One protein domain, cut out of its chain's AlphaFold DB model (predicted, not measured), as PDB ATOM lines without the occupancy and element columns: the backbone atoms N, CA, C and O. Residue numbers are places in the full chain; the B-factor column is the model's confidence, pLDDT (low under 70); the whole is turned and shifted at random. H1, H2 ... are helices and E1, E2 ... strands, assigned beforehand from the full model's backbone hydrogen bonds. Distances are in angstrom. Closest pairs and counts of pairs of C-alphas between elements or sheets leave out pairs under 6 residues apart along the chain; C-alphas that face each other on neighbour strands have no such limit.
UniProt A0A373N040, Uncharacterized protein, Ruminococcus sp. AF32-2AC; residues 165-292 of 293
ATOM      1  N   LYS A 165     152.546 202.472 189.570       92.50
ATOM      2  CA  LYS A 165     152.610 203.534 190.576       92.50
ATOM      3  C   LYS A 165     152.118 203.063 191.945       92.50
ATOM      4  O   LYS A 165     152.692 203.457 192.956       92.50
ATOM      5  N   ASP A 166     151.072 202.245 191.993       91.06
ATOM      6  CA  ASP A 166     150.547 201.727 193.257       91.06
ATOM      7  C   ASP A 166     151.515 200.716 193.863       91.06
ATOM      8  O   ASP A 166     151.785 200.774 195.060       91.06
ATOM      9  N   VAL A 167     152.137 199.878 193.027       93.69
ATOM     10  CA  VAL A 167     153.231 198.993 193.449       93.69
ATOM     11  C   VAL A 167     154.408 199.800 194.010       93.69
ATOM     12  O   VAL A 167     154.899 199.489 195.095       93.69
ATOM     13  N   ASP A 168     154.822 200.874 193.335       94.38
ATOM     14  CA  ASP A 168     155.895 201.754 193.810       94.38
ATOM     15  C   ASP A 168     155.534 202.426 195.143       94.38
ATOM     16  O   ASP A 168     156.374 202.536 196.037       94.38
ATOM     17  N   ASN A 169     154.283 202.864 195.311       94.44
ATOM     18  CA  ASN A 169     153.811 203.455 196.563       94.44
ATOM     19  C   ASN A 169     153.818 202.430 197.706       94.44
ATOM     20  O   ASN A 169     154.323 202.737 198.785       94.44
ATOM     21  N   ILE A 170     153.336 201.207 197.455       94.94
ATOM     22  CA  ILE A 170     153.392 200.084 198.403       94.94
ATOM     23  C   ILE A 170     154.842 199.840 198.833       94.94
ATOM     24  O   ILE A 170     155.141 199.821 200.027       94.94
ATOM     25  N   LEU A 171     155.758 199.704 197.869       93.25
ATOM     26  CA  LEU A 171     157.177 199.473 198.145       93.25
ATOM     27  C   LEU A 171     157.790 200.619 198.952       93.25
ATOM     28  O   LEU A 171     158.524 200.366 199.910       93.25
ATOM     29  N   ASN A 172     157.479 201.868 198.607       93.12
ATOM     30  CA  ASN A 172     157.989 203.041 199.310       93.12
ATOM     31  C   ASN A 172     157.502 203.112 200.760       93.12
ATOM     32  O   ASN A 172     158.308 203.395 201.651       93.12
ATOM     33  N   ASP A 173     156.226 202.831 201.019       91.94
ATOM     34  CA  ASP A 173     155.658 202.885 202.368       91.94
ATOM     35  C   ASP A 173     156.135 201.717 203.242       91.94
ATOM     36  O   ASP A 173     156.490 201.926 204.409       91.94
ATOM     37  N   ILE A 174     156.266 200.513 202.670       91.38
ATOM     38  CA  ILE A 174     156.929 199.379 203.333       91.38
ATOM     39  C   ILE A 174     158.378 199.753 203.668       91.38
ATOM     40  O   ILE A 174     158.782 199.686 204.829       91.38
ATOM     41  N   CYS A 175     159.155 200.226 202.688       91.06
ATOM     42  CA  CYS A 175     160.548 200.622 202.902       91.06
ATOM     43  C   CYS A 175     160.673 201.711 203.967       91.06
ATOM     44  O   CYS A 175     161.574 201.655 204.799       91.06
ATOM     45  N   LYS A 176     159.786 202.708 203.966       91.19
ATOM     46  CA  LYS A 176     159.784 203.775 204.969       91.19
ATOM     47  C   LYS A 176     159.553 203.216 206.370       91.19
ATOM     48  O   LYS A 176     160.265 203.602 207.291       91.19
ATOM     49  N   THR A 177     158.604 202.295 206.508       90.88
ATOM     50  CA  THR A 177     158.272 201.647 207.782       90.88
ATOM     51  C   THR A 177     159.471 200.869 208.323       90.88
ATOM     52  O   THR A 177     159.924 201.121 209.438       90.88
ATOM     53  N   TYR A 178     160.077 200.005 207.504       91.06
ATOM     54  CA  TYR A 178     161.232 199.209 207.926       91.06
ATOM     55  C   TYR A 178     162.528 200.010 208.064       91.06
ATOM     56  O   TYR A 178     163.393 199.631 208.848       91.06
ATOM     57  N   ARG A 179     162.687 201.146 207.371       91.19
ATOM     58  CA  ARG A 179     163.828 202.045 207.609       91.19
ATOM     59  C   ARG A 179     163.861 202.542 209.051       91.19
ATOM     60  O   ARG A 179     164.950 202.672 209.592       91.19
ATOM     61  N   GLU A 180     162.714 202.820 209.671       89.62
ATOM     62  CA  GLU A 180     162.685 203.229 211.083       89.62
ATOM     63  C   GLU A 180     163.118 202.090 212.015       89.62
ATOM     64  O   GLU A 180     163.886 202.337 212.941       89.62
ATOM     65  N   PHE A 181     162.720 200.847 211.725       93.25
ATOM     66  CA  PHE A 181     163.206 199.664 212.444       93.25
ATOM     67  C   PHE A 181     164.729 199.506 212.318       93.25
ATOM     68  O   PHE A 181     165.436 199.349 213.312       93.25
ATOM     69  N   TRP A 182     165.265 199.610 211.100       94.25
ATOM     70  CA  TRP A 182     166.695 199.415 210.865       94.25
ATOM     71  C   TRP A 182     167.574 200.551 211.403       94.25
ATOM     72  O   TRP A 182     168.753 200.326 211.648       94.25
ATOM     73  N   LYS A 183     167.034 201.752 211.666       92.38
ATOM     74  CA  LYS A 183     167.790 202.841 212.320       92.38
ATOM     75  C   LYS A 183     168.233 202.504 213.744       92.38
ATOM     76  O   LYS A 183     169.197 203.100 214.220       92.38
ATOM     77  N   THR A 184     167.523 201.615 214.436       91.06
ATOM     78  CA  THR A 184     167.862 201.196 215.806       91.06
ATOM     79  C   THR A 184     168.719 199.929 215.849       91.06
ATOM     80  O   THR A 184     169.051 199.459 216.935       91.06
ATOM     81  N   HIS A 185     169.109 199.403 214.686       93.31
ATOM     82  CA  HIS A 185     169.852 198.158 214.525       93.31
ATOM     83  C   HIS A 185     171.158 198.388 213.764       93.31
ATOM     84  O   HIS A 185     171.344 199.391 213.073       93.31
ATOM     85  N   THR A 186     172.101 197.463 213.914       91.50
ATOM     86  CA  THR A 186     173.398 197.550 213.233       91.50
ATOM     87  C   THR A 186     173.332 196.978 211.815       91.50
ATOM     88  O   THR A 186     172.437 196.202 211.486       91.50
ATOM     89  N   THR A 187     174.316 197.303 210.969       87.62
ATOM     90  CA  THR A 187     174.477 196.641 209.660       87.62
ATOM     91  C   THR A 187     174.595 195.124 209.815       87.62
ATOM     92  O   THR A 187     173.969 194.387 209.061       87.62
ATOM     93  N   LEU A 188     175.314 194.665 210.846       88.69
ATOM     94  CA  LEU A 188     175.451 193.243 211.154       88.69
ATOM     95  C   LEU A 188     174.097 192.594 211.477       88.69
ATOM     96  O   LEU A 188     173.841 191.484 211.031       88.69
ATOM     97  N   ASP A 189     173.214 193.278 212.211       92.31
ATOM     98  CA  ASP A 189     171.866 192.768 212.499       92.31
ATOM     99  C   ASP A 189     171.043 192.573 211.221       92.31
ATOM    100  O   ASP A 189     170.321 191.586 211.096       92.31
ATOM    101  N   ASN A 190     171.171 193.493 210.262       88.62
ATOM    102  CA  ASN A 190     170.504 193.387 208.966       88.62
ATOM    103  C   ASN A 190     171.024 192.177 208.175       88.62
ATOM    104  O   ASN A 190     170.244 191.345 207.716       88.62
ATOM    105  N   GLU A 191     172.343 192.012 208.096       87.56
ATOM    106  CA  GLU A 191     172.956 190.879 207.398       87.56
ATOM    107  C   GLU A 191     172.617 189.531 208.063       87.56
ATOM    108  O   GLU A 191     172.309 188.559 207.373       87.56
ATOM    109  N   LEU A 192     172.592 189.484 209.400       90.56
ATOM    110  CA  LEU A 192     172.135 188.324 210.172       90.56
ATOM    111  C   LEU A 192     170.660 188.006 209.914       90.56
ATOM    112  O   LEU A 192     170.302 186.837 209.781       90.56
ATOM    113  N   SER A 193     169.805 189.027 209.821       90.56
ATOM    114  CA  SER A 193     168.390 188.848 209.489       90.56
ATOM    115  C   SER A 193     168.209 188.286 208.083       90.56
ATOM    116  O   SER A 193     167.414 187.368 207.899       90.56
ATOM    117  N   MET A 194     168.964 188.787 207.099       87.69
ATOM    118  CA  MET A 194     168.942 188.251 205.735       87.69
ATOM    119  C   MET A 194     169.364 186.780 205.709       87.69
ATOM    120  O   MET A 194     168.703 185.963 205.067       87.69
ATOM    121  N   LEU A 195     170.434 186.432 206.430       87.81
ATOM    122  CA  LEU A 195     170.894 185.050 206.544       87.81
ATOM    123  C   LEU A 195     169.825 184.164 207.195       87.81
ATOM    124  O   LEU A 195     169.536 183.079 206.694       87.81
ATOM    125  N   TYR A 196     169.185 184.637 208.266       90.56
ATOM    126  CA  TYR A 196     168.103 183.907 208.918       90.56
ATOM    127  C   TYR A 196     166.920 183.668 207.971       90.56
ATOM    128  O   TYR A 196     166.481 182.528 207.819       90.56
ATOM    129  N   ASP A 197     166.416 184.714 207.311       88.38
ATOM    130  CA  ASP A 197     165.246 184.619 206.432       88.38
ATOM    131  C   ASP A 197     165.492 183.730 205.206       88.38
ATOM    132  O   ASP A 197     164.568 183.051 204.763       88.38
ATOM    133  N   MET A 198     166.712 183.719 204.663       86.81
ATOM    134  CA  MET A 198     167.036 182.971 203.442       86.81
ATOM    135  C   MET A 198     167.491 181.530 203.698       86.81
ATOM    136  O   MET A 198     167.436 180.713 202.778       86.81
ATOM    137  N   VAL A 199     167.947 181.218 204.915       88.44
ATOM    138  CA  VAL A 199     168.566 179.925 205.252       88.44
ATOM    139  C   VAL A 199     167.808 179.235 206.380       88.44
ATOM    140  O   VAL A 199     167.183 178.202 206.167       88.44
ATOM    141  N   PHE A 200     167.813 179.822 207.577       89.31
ATOM    142  CA  PHE A 200     167.313 179.166 208.790       89.31
ATOM    143  C   PHE A 200     165.787 179.074 208.847       89.31
ATOM    144  O   PHE A 200     165.238 178.070 209.285       89.31
ATOM    145  N   LYS A 201     165.075 180.099 208.369       86.88
ATOM    146  CA  LYS A 201     163.610 180.189 208.465       86.88
ATOM    147  C   LYS A 201     162.865 179.005 207.845       86.88
ATOM    148  O   LYS A 201     161.783 178.665 208.319       86.88
ATOM    149  N   TYR A 202     163.407 178.422 206.779       82.75
ATOM    150  CA  TYR A 202     162.750 177.358 206.016       82.75
ATOM    151  C   TYR A 202     163.356 175.970 206.259       82.75
ATOM    152  O   TYR A 202     162.828 174.989 205.739       82.75
ATOM    153  N   ASP A 203     164.424 175.882 207.056       87.31
ATOM    154  CA  ASP A 203     165.168 174.655 207.335       87.31
ATOM    155  C   ASP A 203     165.156 174.382 208.848       87.31
ATOM    156  O   ASP A 203     166.010 174.837 209.617       87.31
ATOM    157  N   SER A 204     164.110 173.680 209.295       87.25
ATOM    158  CA  SER A 204     163.918 173.353 210.712       87.25
ATOM    159  C   SER A 204     165.006 172.437 211.257       87.25
ATOM    160  O   SER A 204     165.362 172.554 212.430       87.25
ATOM    161  N   ASP A 205     165.530 171.545 210.416       92.06
ATOM    162  CA  ASP A 205     166.564 170.588 210.804       92.06
ATOM    163  C   ASP A 205     167.885 171.327 211.030       92.06
ATOM    164  O   ASP A 205     168.525 171.136 212.060       92.06
ATOM    165  N   LEU A 206     168.227 172.276 210.150       91.31
ATOM    166  CA  LEU A 206     169.388 173.147 210.338       91.31
ATOM    167  C   LEU A 206     169.303 173.966 211.635       91.31
ATOM    168  O   LEU A 206     170.310 174.143 212.323       91.31
ATOM    169  N   CYS A 207     168.115 174.473 211.984       91.62
ATOM    170  CA  CYS A 207     167.922 175.181 213.252       91.62
ATOM    171  C   CYS A 207     168.173 174.260 214.453       91.62
ATOM    172  O   CYS A 207     168.924 174.634 215.352       91.62
ATOM    173  N   ALA A 208     167.587 173.060 214.445       93.81
ATOM    174  CA  ALA A 208     167.773 172.080 215.512       93.81
ATOM    175  C   ALA A 208     169.246 171.665 215.650       93.81
ATOM    176  O   ALA A 208     169.770 171.618 216.762       93.81
ATOM    177  N   ASP A 209     169.936 171.446 214.528       94.94
ATOM    178  CA  ASP A 209     171.359 171.109 214.495       94.94
ATOM    179  C   ASP A 209     172.234 172.227 215.076       94.94
ATOM    180  O   ASP A 209     173.181 171.954 215.822       94.94
ATOM    181  N   ALA A 210     171.932 173.488 214.755       94.31
ATOM    182  CA  ALA A 210     172.649 174.641 215.292       94.31
ATOM    183  C   ALA A 210     172.423 174.801 216.808       94.31
ATOM    184  O   ALA A 210     173.392 174.990 217.553       94.31
ATOM    185  N   ASP A 211     171.179 174.670 217.281       95.38
ATOM    186  CA  ASP A 211     170.848 174.698 218.713       95.38
ATOM    187  C   ASP A 211     171.591 173.578 219.476       95.38
ATOM    188  O   ASP A 211     172.264 173.840 220.481       95.38
ATOM    189  N   ASP A 212     171.556 172.343 218.964       97.12
ATOM    190  CA  ASP A 212     172.251 171.186 219.543       97.12
ATOM    191  C   ASP A 212     173.776 171.365 219.563       97.12
ATOM    192  O   ASP A 212     174.453 170.979 220.528       97.12
ATOM    193  N   PHE A 213     174.336 171.942 218.497       97.31
ATOM    194  CA  PHE A 213     175.761 172.229 218.398       97.31
ATOM    195  C   PHE A 213     176.194 173.239 219.462       97.31
ATOM    196  O   PHE A 213     177.123 172.962 220.223       97.31
ATOM    197  N   PHE A 214     175.505 174.377 219.579       97.62
ATOM    198  CA  PHE A 214     175.865 175.431 220.534       97.62
ATOM    199  C   PHE A 214     175.513 175.105 221.991       97.62
ATOM    200  O   PHE A 214     176.032 175.761 222.908       97.62
ATOM    201  N   ALA A 215     174.659 174.106 222.232       96.12
ATOM    202  CA  ALA A 215     174.459 173.522 223.555       96.12
ATOM    203  C   ALA A 215     175.686 172.712 224.014       96.12
ATOM    204  O   ALA A 215     176.057 172.772 225.186       96.12
ATOM    205  N   LYS A 216     176.337 171.987 223.094       96.88
ATOM    206  CA  LYS A 216     177.520 171.150 223.375       96.88
ATOM    207  C   LYS A 216     178.836 171.931 223.297       96.88
ATOM    208  O   LYS A 216     179.739 171.679 224.090       96.88
ATOM    209  N   TYR A 217     178.934 172.875 222.364       95.56
ATOM    210  CA  TYR A 217     180.163 173.593 222.015       95.56
ATOM    211  C   TYR A 217     179.927 175.115 221.952       95.56
ATOM    212  O   TYR A 217     179.944 175.707 220.872       95.56
ATOM    213  N   PRO A 218     179.689 175.782 223.096       93.00
ATOM    214  CA  PRO A 218     179.229 177.172 223.122       93.00
ATOM    215  C   PRO A 218     180.231 178.191 222.560       93.00
ATOM    216  O   PRO A 218     179.802 179.210 222.025       93.00
ATOM    217  N   ASP A 219     181.532 177.906 222.654       94.69
ATOM    218  CA  ASP A 219     182.610 178.797 222.197       94.69
ATOM    219  C   ASP A 219     183.144 178.428 220.797       94.69
ATOM    220  O   ASP A 219     184.138 178.985 220.337       94.69
ATOM    221  N   SER A 220     182.525 177.449 220.125       95.25
ATOM    222  CA  SER A 220     182.924 176.995 218.786       95.25
ATOM    223  C   SER A 220     182.157 177.713 217.670       95.25
ATOM    224  O   SER A 220     181.174 178.410 217.913       95.25
ATOM    225  N   VAL A 221     182.612 177.528 216.427       94.88
ATOM    226  CA  VAL A 221     181.967 178.051 215.213       94.88
ATOM    227  C   VAL A 221     181.155 176.937 214.558       94.88
ATOM    228  O   VAL A 221     181.692 175.862 214.283       94.88
ATOM    229  N   TYR A 222     179.872 177.190 214.311       94.62
ATOM    230  CA  TYR A 222     179.022 176.316 213.511       94.62
ATOM    231  C   TYR A 222     179.269 176.594 212.029       94.62
ATOM    232  O   TYR A 222     179.252 177.751 211.606       94.62
ATOM    233  N   VAL A 223     179.519 175.540 211.251       93.38
ATOM    234  CA  VAL A 223     179.900 175.653 209.839       93.38
ATOM    235  C   VAL A 223     178.864 174.962 208.966       93.38
ATOM    236  O   VAL A 223     178.746 173.734 208.972       93.38
ATOM    237  N   ILE A 224     178.154 175.753 208.166       91.00
ATOM    238  CA  ILE A 224     177.290 175.253 207.103       91.00
ATOM    239  C   ILE A 224     178.158 175.042 205.870       91.00
ATOM    240  O   ILE A 224     178.533 175.982 205.170       91.00
ATOM    241  N   LYS A 225     178.480 173.778 205.627       88.94
ATOM    242  CA  LYS A 225     179.324 173.365 204.511       88.94
ATOM    243  C   LYS A 225     178.602 173.412 203.172       88.94
ATOM    244  O   LYS A 225     177.423 173.040 203.114       88.94
ATOM    245  N   ASP A 226     179.352 173.728 202.118       85.19
ATOM    246  CA  ASP A 226     178.868 173.773 200.728       85.19
ATOM    247  C   ASP A 226     177.683 174.740 200.580       85.19
ATOM    248  O   ASP A 226     176.656 174.427 199.968       85.19
ATOM    249  N   PHE A 227     177.796 175.893 201.237       86.56
ATOM    250  CA  PHE A 227     176.724 176.866 201.376       86.56
ATOM    251  C   PHE A 227     176.263 177.398 200.018       86.56
ATOM    252  O   PHE A 227     175.065 177.483 199.775       86.56
ATOM    253  N   ASP A 228     177.191 177.691 199.109       79.62
ATOM    254  CA  ASP A 228     176.894 178.167 197.756       79.62
ATOM    255  C   ASP A 228     176.115 177.146 196.914       79.62
ATOM    256  O   ASP A 228     175.261 177.529 196.114       79.62
ATOM    257  N   MET A 229     176.354 175.850 197.130       79.88
ATOM    258  CA  MET A 229     175.606 174.787 196.453       79.88
ATOM    259  C   MET A 229     174.206 174.586 197.038       79.88
ATOM    260  O   MET A 229     173.286 174.213 196.310       79.88
ATOM    261  N   LYS A 230     174.034 174.804 198.347       83.81
ATOM    262  CA  LYS A 230     172.755 174.599 199.048       83.81
ATOM    263  C   LYS A 230     171.844 175.824 199.006       83.81
ATOM    264  O   LYS A 230     170.628 175.679 198.930       83.81
ATOM    265  N   TYR A 231     172.426 177.019 199.031       82.75
ATOM    266  CA  TYR A 231     171.728 178.293 199.198       82.75
ATOM    267  C   TYR A 231     172.174 179.309 198.136       82.75
ATOM    268  O   TYR A 231     172.488 180.459 198.438       82.75
ATOM    269  N   SER A 232     172.140 178.902 196.863       73.00
ATOM    270  CA  SER A 232     172.598 179.690 195.700       73.00
ATOM    271  C   SER A 232     171.888 181.039 195.491       73.00
ATOM    272  O   SER A 232     172.279 181.831 194.640       73.00
ATOM    273  N   GLN A 233     170.807 181.279 196.228       69.31
ATOM    274  CA  GLN A 233     169.990 182.493 196.208       69.31
ATOM    275  C   GLN A 233     170.458 183.573 197.198       69.31
ATOM    276  O   GLN A 233     169.931 184.683 197.189       69.31
ATOM    277  N   VAL A 234     171.448 183.272 198.042       73.19
ATOM    278  CA  VAL A 234     172.068 184.239 198.955       73.19
ATOM    279  C   VAL A 234     173.289 184.854 198.274       73.19
ATOM    280  O   VAL A 234     174.212 184.133 197.899       73.19
ATOM    281  N   SER A 235     173.318 186.186 198.119       66.81
ATOM    282  CA  SER A 235     174.514 186.858 197.590       66.81
ATOM    283  C   SER A 235     175.652 186.760 198.600       66.81
ATOM    284  O   SER A 235     175.545 187.252 199.725       66.81
ATOM    285  N   VAL A 236     176.754 186.138 198.192       63.62
ATOM    286  CA  VAL A 236     177.926 185.874 199.037       63.62
ATOM    287  C   VAL A 236     178.954 187.008 198.920       63.62
ATOM    288  O   VAL A 236     180.150 186.777 198.719       63.62
ATOM    289  N   ASP A 237     178.492 188.252 199.011       63.34
ATOM    290  CA  ASP A 237     179.361 189.439 198.924       63.34
ATOM    291  C   ASP A 237     179.868 189.899 200.298       63.34
ATOM    292  O   ASP A 237     180.631 190.858 200.395       63.34
ATOM    293  N   ASN A 238     179.454 189.211 201.364       61.41
ATOM    294  CA  ASN A 238     179.777 189.582 202.729       61.41
ATOM    295  C   ASN A 238     180.815 188.641 203.364       61.41
ATOM    296  O   ASN A 238     180.492 187.538 203.796       61.41
ATOM    297  N   GLU A 239     182.065 189.088 203.481       64.38
ATOM    298  CA  GLU A 239     183.148 188.302 204.098       64.38
ATOM    299  C   GLU A 239     182.948 188.045 205.610       64.38
ATOM    300  O   GLU A 239     183.703 187.278 206.199       64.38
ATOM    301  N   LEU A 240     181.932 188.640 206.252       68.06
ATOM    302  CA  LEU A 240     181.651 188.454 207.686       68.06
ATOM    303  C   LEU A 240     181.242 187.024 208.067       68.06
ATOM    304  O   LEU A 240     181.487 186.614 209.202       68.06
ATOM    305  N   PHE A 241     180.611 186.286 207.151       77.69
ATOM    306  CA  PHE A 241     180.094 184.935 207.411       77.69
ATOM    307  C   PHE A 241     180.664 183.883 206.476       77.69
ATOM    308  O   PHE A 241     180.465 182.699 206.717       77.69
ATOM    309  N   PHE A 242     181.296 184.286 205.379       82.38
ATOM    310  CA  PHE A 242     181.598 183.379 204.285       82.38
ATOM    311  C   PHE A 242     183.097 183.200 204.134       82.38
ATOM    312  O   PHE A 242     183.814 184.129 203.764       82.38
ATOM    313  N   GLU A 243     183.559 181.977 204.368       81.19
ATOM    314  CA  GLU A 243     184.927 181.583 204.061       81.19
ATOM    315  C   GLU A 243     184.958 180.896 202.697       81.19
ATOM    316  O   GLU A 243     184.183 179.979 202.412       81.19
ATOM    317  N   ARG A 244     185.848 181.377 201.821       80.25
ATOM    318  CA  ARG A 244     186.020 180.846 200.467       80.25
ATOM    319  C   ARG A 244     187.232 179.930 200.422       80.25
ATOM    320  O   ARG A 244     188.361 180.381 200.615       80.25
ATOM    321  N   GLU A 245     187.014 178.671 200.074       74.75
ATOM    322  CA  GLU A 245     188.083 177.731 199.765       74.75
ATOM    323  C   GLU A 245     188.263 177.643 198.243       74.75
ATOM    324  O   GLU A 245     187.376 177.225 197.494       74.75
ATOM    325  N   MET A 246     189.432 178.070 197.765       70.75
ATOM    326  CA  MET A 246     189.775 178.058 196.345       70.75
ATOM    327  C   MET A 246     190.438 176.738 195.954       70.75
ATOM    328  O   MET A 246     191.323 176.251 196.651       70.75
ATOM    329  N   ASN A 247     190.127 176.246 194.751       67.38
ATOM    330  CA  ASN A 247     190.721 175.042 194.156       67.38
ATOM    331  C   ASN A 247     190.335 173.719 194.835       67.38
ATOM    332  O   ASN A 247     191.124 172.771 194.805       67.38
ATOM    333  N   VAL A 248     189.123 173.626 195.387       66.69
ATOM    334  CA  VAL A 248     188.603 172.355 195.902       66.69
ATOM    335  C   VAL A 248     188.394 171.399 194.726       66.69
ATOM    336  O   VAL A 248     187.749 171.747 193.733       66.69
ATOM    337  N   LEU A 249     188.994 170.209 194.814       63.59
ATOM    338  CA  LEU A 249     188.871 169.170 193.791       63.59
ATOM    339  C   LEU A 249     187.432 168.652 193.750       63.59
ATOM    340  O   LEU A 249     186.918 168.149 194.747       63.59
ATOM    341  N   PHE A 250     186.807 168.734 192.580       61.88
ATOM    342  CA  PHE A 250     185.487 168.176 192.318       61.88
ATOM    343  C   PHE A 250     185.562 167.239 191.110       61.88
ATOM    344  O   PHE A 250     185.662 167.670 189.961       61.88
ATOM    345  N   GLY A 251     185.556 165.933 191.372       65.75
ATOM    346  CA  GLY A 251     185.888 164.931 190.358       65.75
ATOM    347  C   GLY A 251     187.365 164.983 189.944       65.75
ATOM    348  O   GLY A 251     188.196 165.584 190.619       65.75
ATOM    349  N   GLU A 252     187.705 164.328 188.834       65.25
ATOM    350  CA  GLU A 252     189.111 164.122 188.452       65.25
ATOM    351  C   GLU A 252     189.795 165.376 187.881       65.25
ATOM    352  O   GLU A 252     191.018 165.458 187.934       65.25
ATOM    353  N   ASN A 253     189.040 166.365 187.374       61.03
ATOM    354  CA  ASN A 253     189.612 167.493 186.617       61.03
ATOM    355  C   ASN A 253     189.014 168.885 186.902       61.03
ATOM    356  O   ASN A 253     189.540 169.866 186.373       61.03
ATOM    357  N   ASN A 254     187.958 169.017 187.716       56.97
ATOM    358  CA  ASN A 254     187.360 170.328 187.989       56.97
ATOM    359  C   ASN A 254     187.829 170.880 189.337       56.97
ATOM    360  O   ASN A 254     187.931 170.164 190.332       56.97
ATOM    361  N   LYS A 255     188.100 172.184 189.356       64.06
ATOM    362  CA  LYS A 255     188.390 172.959 190.560       64.06
ATOM    363  C   LYS A 255     187.234 173.918 190.787       64.06
ATOM    364  O   LYS A 255     186.954 174.736 189.914       64.06
ATOM    365  N   LEU A 256     186.577 173.803 191.933       68.81
ATOM    366  CA  LEU A 256     185.505 174.705 192.340       68.81
ATOM    367  C   LEU A 256     185.992 175.651 193.441       68.81
ATOM    368  O   LEU A 256     186.943 175.363 194.172       68.81
ATOM    369  N   CYS A 257     185.343 176.810 193.504       69.75
ATOM    370  CA  CYS A 257     185.352 177.662 194.682       69.75
ATOM    371  C   CYS A 257     184.254 177.120 195.591       69.75
ATOM    372  O   CYS A 257     183.107 177.077 195.163       69.75
ATOM    373  N   ARG A 258     184.610 176.672 196.792       77.88
ATOM    374  CA  ARG A 258     183.646 176.257 197.813       77.88
ATOM    375  C   ARG A 258     183.440 177.415 198.767       77.88
ATOM    376  O   ARG A 258     184.408 178.084 199.130       77.88
ATOM    377  N   ILE A 259     182.199 177.641 199.167       84.81
ATOM    378  CA  ILE A 259     181.877 178.665 200.151       84.81
ATOM    379  C   ILE A 259     181.211 177.980 201.333       84.81
ATOM    380  O   ILE A 259     180.177 177.336 201.176       84.81
ATOM    381  N   ASP A 260     181.795 178.137 202.511       88.62
ATOM    382  CA  ASP A 260     181.203 177.677 203.760       88.62
ATOM    383  C   ASP A 260     180.691 178.896 204.548       88.62
ATOM    384  O   ASP A 260     181.281 179.978 204.501       88.62
ATOM    385  N   CYS A 261     179.573 178.738 205.262       90.12
ATOM    386  CA  CYS A 261     179.022 179.786 206.123       90.12
ATOM    387  C   CYS A 261     179.344 179.499 207.590       90.12
ATOM    388  O   CYS A 261     179.015 178.436 208.114       90.12
ATOM    389  N   HIS A 262     180.018 180.443 208.235       91.88
ATOM    390  CA  HIS A 262     180.589 180.341 209.566       91.88
ATOM    391  C   HIS A 262     179.806 181.244 210.513       91.88
ATOM    392  O   HIS A 262     179.694 182.452 210.303       91.88
ATOM    393  N   ILE A 263     179.249 180.648 211.565       92.94
ATOM    394  CA  ILE A 263     178.369 181.337 212.505       92.94
ATOM    395  C   ILE A 263     178.834 181.031 213.926       92.94
ATOM    396  O   ILE A 263     178.985 179.877 214.322       92.94
ATOM    397  N   THR A 264     179.062 182.073 214.716       94.88
ATOM    398  CA  THR A 264     179.318 181.955 216.159       94.88
ATOM    399  C   THR A 264     178.012 181.899 216.950       94.88
ATOM    400  O   THR A 264     176.969 182.366 216.489       94.88
ATOM    401  N   LYS A 265     178.063 181.405 218.193       94.94
ATOM    402  CA  LYS A 265     176.881 181.369 219.067       94.94
ATOM    403  C   LYS A 265     176.258 182.751 219.269       94.94
ATOM    404  O   LYS A 265     175.041 182.885 219.238       94.94
ATOM    405  N   SER A 266     177.075 183.788 219.454       94.62
ATOM    406  CA  SER A 266     176.579 185.155 219.653       94.62
ATOM    407  C   SER A 266     175.848 185.692 218.419       94.62
ATOM    408  O   SER A 266     174.800 186.312 218.568       94.62
ATOM    409  N   GLN A 267     176.354 185.419 217.214       94.25
ATOM    410  CA  GLN A 267     175.687 185.753 215.950       94.25
ATOM    411  C   GLN A 267     174.379 184.970 215.777       94.25
ATOM    412  O   GLN A 267     173.373 185.550 215.374       94.25
ATOM    413  N   TYR A 268     174.371 183.681 216.126       94.38
ATOM    414  CA  TYR A 268     173.181 182.834 216.050       94.38
ATOM    415  C   TYR A 268     172.074 183.256 217.030       94.38
ATOM    416  O   TYR A 268     170.905 183.379 216.669       94.38
ATOM    417  N   GLU A 269     172.427 183.570 218.273       94.75
ATOM    418  CA  GLU A 269     171.449 184.108 219.222       94.75
ATOM    419  C   GLU A 269     170.992 185.515 218.817       94.75
ATOM    420  O   GLU A 269     169.806 185.838 218.922       94.75
ATOM    421  N   ARG A 270     171.896 186.346 218.276       95.31
ATOM    422  CA  ARG A 270     171.528 187.680 217.790       95.31
ATOM    423  C   ARG A 270     170.576 187.615 216.597       95.31
ATOM    424  O   ARG A 270     169.617 188.378 216.598       95.31
ATOM    425  N   MET A 271     170.766 186.707 215.634       93.75
ATOM    426  CA  MET A 271     169.826 186.563 214.509       93.75
ATOM    427  C   MET A 271     168.427 186.139 214.978       93.75
ATOM    428  O   MET A 271     167.439 186.713 214.524       93.75
ATOM    429  N   LYS A 272     168.336 185.206 215.942       93.31
ATOM    430  CA  LYS A 272     167.055 184.798 216.543       93.31
ATOM    431  C   LYS A 272     166.384 185.979 217.249       93.31
ATOM    432  O   LYS A 272     165.188 186.199 217.073       93.31
ATOM    433  N   GLN A 273     167.159 186.774 217.991       95.44
ATOM    434  CA  GLN A 273     166.650 187.974 218.652       95.44
ATOM    435  C   GLN A 273     166.137 189.010 217.645       95.44
ATOM    436  O   GLN A 273     165.004 189.452 217.778       95.44
ATOM    437  N   VAL A 274     166.920 189.348 216.615       95.19
ATOM    438  CA  VAL A 274     166.511 190.312 215.578       95.19
ATOM    439  C   VAL A 274     165.238 189.840 214.874       95.19
ATOM    440  O   VAL A 274     164.351 190.647 214.610       95.19
ATOM    441  N   ARG A 275     165.083 188.533 214.625       93.69
ATOM    442  CA  ARG A 275     163.846 188.000 214.039       93.69
ATOM    443  C   ARG A 275     162.633 188.197 214.952       93.69
ATOM    444  O   ARG A 275     161.563 188.546 214.449       93.69
ATOM    445  N   ASN A 276     162.788 187.988 216.258       93.75
ATOM    446  CA  ASN A 276     161.730 188.269 217.230       93.75
ATOM    447  C   ASN A 276     161.409 189.771 217.275       93.75
ATOM    448  O   ASN A 276     160.238 190.138 217.219       93.75
ATOM    449  N   ASP A 277     162.434 190.627 217.265       94.88
ATOM    450  CA  ASP A 277     162.277 192.084 217.242       94.88
ATOM    451  C   ASP A 277     161.499 192.541 215.985       94.88
ATOM    452  O   ASP A 277     160.615 193.397 216.075       94.88
ATOM    453  N   ILE A 278     161.768 191.935 214.818       93.31
ATOM    454  CA  ILE A 278     161.012 192.178 213.575       93.31
ATOM    455  C   ILE A 278     159.555 191.737 213.725       93.31
ATOM    456  O   ILE A 278     158.659 192.489 213.349       93.31
ATOM    457  N   ALA A 279     159.295 190.542 214.261       91.88
ATOM    458  CA  ALA A 279     157.932 190.032 214.429       91.88
ATOM    459  C   ALA A 279     157.099 190.920 215.374       91.88
ATOM    460  O   ALA A 279     155.934 191.224 215.093       91.88
ATOM    461  N   ASP A 280     157.711 191.399 216.458       94.19
ATOM    462  CA  ASP A 280     157.090 192.350 217.378       94.19
ATOM    463  C   ASP A 280     156.814 193.689 216.684       94.19
ATOM    464  O   ASP A 280     155.711 194.234 216.799       94.19
ATOM    465  N   PHE A 281     157.767 194.196 215.896       94.12
ATOM    466  CA  PHE A 281     157.598 195.420 215.117       94.12
ATOM    467  C   PHE A 281     156.475 195.300 214.072       94.12
ATOM    468  O   PHE A 281     155.604 196.172 214.011       94.12
ATOM    469  N   GLU A 282     156.439 194.207 213.305       91.88
ATOM    470  CA  GLU A 282     155.396 193.870 212.324       91.88
ATOM    471  C   GLU A 282     154.003 193.826 212.962       91.88
ATOM    472  O   GLU A 282     153.024 194.306 212.381       91.88
ATOM    473  N   SER A 283     153.900 193.285 214.180       92.31
ATOM    474  CA  SER A 283     152.632 193.203 214.909       92.31
ATOM    475  C   SER A 283     152.049 194.581 215.248       92.31
ATOM    476  O   SER A 283     150.827 194.748 215.250       92.31
ATOM    477  N   GLN A 284     152.917 195.572 215.474       92.88
ATOM    478  CA  GLN A 284     152.561 196.953 215.813       92.88
ATOM    479  C   GLN A 284     152.390 197.843 214.572       92.88
ATOM    480  O   GLN A 284     151.667 198.836 214.624       92.88
ATOM    481  N   HIS A 285     153.016 197.474 213.450       91.31
ATOM    482  CA  HIS A 285     153.054 198.248 212.207       91.31
ATOM    483  C   HIS A 285     152.459 197.465 211.034       91.31
ATOM    484  O   HIS A 285     153.014 197.453 209.934       91.31
ATOM    485  N   ARG A 286     151.326 196.791 211.265       87.56
ATOM    486  CA  ARG A 286     150.668 195.986 210.230       87.56
ATOM    487  C   ARG A 286     150.429 196.808 208.967       87.56
ATOM    488  O   ARG A 286     149.748 197.835 208.998       87.56
ATOM    489  N   PHE A 287     150.978 196.321 207.859       87.75
ATOM    490  CA  PHE A 287     150.778 196.926 206.553       87.75
ATOM    491  C   PHE A 287     149.327 196.736 206.105       87.75
ATOM    492  O   PHE A 287     148.804 195.622 206.104       87.75
ATOM    493  N   ASP A 288     148.680 197.834 205.727       88.06
ATOM    494  CA  ASP A 288     147.296 197.842 205.266       88.06
ATOM    495  C   ASP A 288     147.260 197.974 203.742       88.06
ATOM    496  O   ASP A 288     147.297 199.079 203.194       88.06
ATOM    497  N   ILE A 289     147.209 196.825 203.064       87.56
ATOM    498  CA  ILE A 289     147.164 196.752 201.600       87.56
ATOM    499  C   ILE A 289     145.887 197.386 201.026       87.56
ATOM    500  O   ILE A 289     145.911 197.877 199.903       87.56
ATOM    501  N   HIS A 290     144.795 197.469 201.799       88.38
ATOM    502  CA  HIS A 290     143.521 198.032 201.336       88.38
ATOM    503  C   HIS A 290     143.562 199.548 201.105       88.38
ATOM    504  O   HIS A 290     142.621 200.110 200.562       88.38
ATOM    505  N   LYS A 291     144.654 200.229 201.472       87.00
ATOM    506  CA  LYS A 291     144.887 201.627 201.077       87.00
ATOM    507  C   LYS A 291     145.231 201.786 199.591       87.00
ATOM    508  O   LYS A 291     145.201 202.912 199.102       87.00
ATOM    509  N   TYR A 292     145.576 200.690 198.912       82.75
ATOM    510  CA  TYR A 292     146.039 200.664 197.520       82.75
ATOM    511  C   TYR A 292     145.183 199.767 196.609       82.75
ATOM    512  O   TYR A 292     145.461 199.700 195.416       82.75
TER     513      TYR A 292
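AT A GLANCE: This is residues 165 to 292 of the 293 residues of an uncharacterized protein of Ruminococcus sp. AF32-2AC (UniProt A0A373N040). Picture a long, loose body with the long helix H5 along one part of it: H2 crosses H5 about perpendicular, the end of H1 comes near the last turns of H5 to make a corner, and at its other end H5 follows strand E3 of a small twisted sheet with no residue between them, the chain turning sharply there. The E2-E3 hairpin reaches to one far end of the length, H3 and H4 are on the sheet, and the tail after H5 reaches the other far end. The printed part has 128 residues, with five named helices and three named strands in the order H1 H2 H3 E1 H4 E2 E3 H5. The sheet's order is E1 E3 E2, all antiparallel, and the class is mixed, helices and strands. The whole is loose, with a radius of gyration of the C-alphas of 18.0 A, and elongated, spanning 59 by 37 by 24 A.

IN THESE COORDINATES: Find C-alpha 165 at (152.610, 203.534, 190.576); from there H1 runs through residues 165 to 182, 25.0 A. Next come H2, residues 187 to 198, 16.8 A, and H3, residues 204 to 216, 18.7 A. E1 is residues 221 to 224, and H4 residues 227 to 230. E2, residues 242 to 250, bends by 73 degrees at residue 247. E3, residues 254 to 264, begins at C-alpha 254 at (187.360, 170.328, 187.989) and covers 31.5 A. H5, residues 265 to 284, 29.1 A, ends at C-alpha 284 at (152.561, 196.953, 215.813).

HOW THE PARTS SIT: Look first at the sheet, strongly twisted, but only just, at 4.1 A off its best plane. The pairing of E3 is staggered: residues 254 to 261 pair with E2, its hairpin partner, where N 245 and O 258 are 2.8 A apart, and residues 261 to 264 pair with E1, where N 222 and O 263 are 2.8 A apart. E1, H4 and E2 form a split strand-helix-strand unit, two strands running the same way with E3 between them, and its crossover is right-handed. H3 lies over E1 and runs along the strands, at 20 degrees on the local plane; the closest C-alphas, of Ala 210 and Tyr 222, are 6.8 A apart. H4 is on the sheet at a height of 5.0 A; its Phe 227 has its C-alpha 5.1 A from that of Asp 260. H5 only grazes the sheet with residues 265 to 270. With residues 267 to 275 alone it touches H2, about perpendicular at 82 degrees, closest at the C-alphas of Leu 192 and Met 271, 5.2 A. H1 and H5 are close but not clearly touching, with the C-alphas of Phe 181 and Phe 281 at 7.5 A. In H2, H3 and H5 every O i to N i+4 pair is within hydrogen-bond range, in H1 12 of 14, and H4 is too short for such a pair.

THE WHOLE: The two C-alphas farthest apart, of Glu 252 and Lys 291, are 59.3 A apart. The printed part has no cut, and its one long link is H4 to E2, 11 residues. Confidence is under 70 at residue 233, residues 235 to 240 and residues 247 to 257.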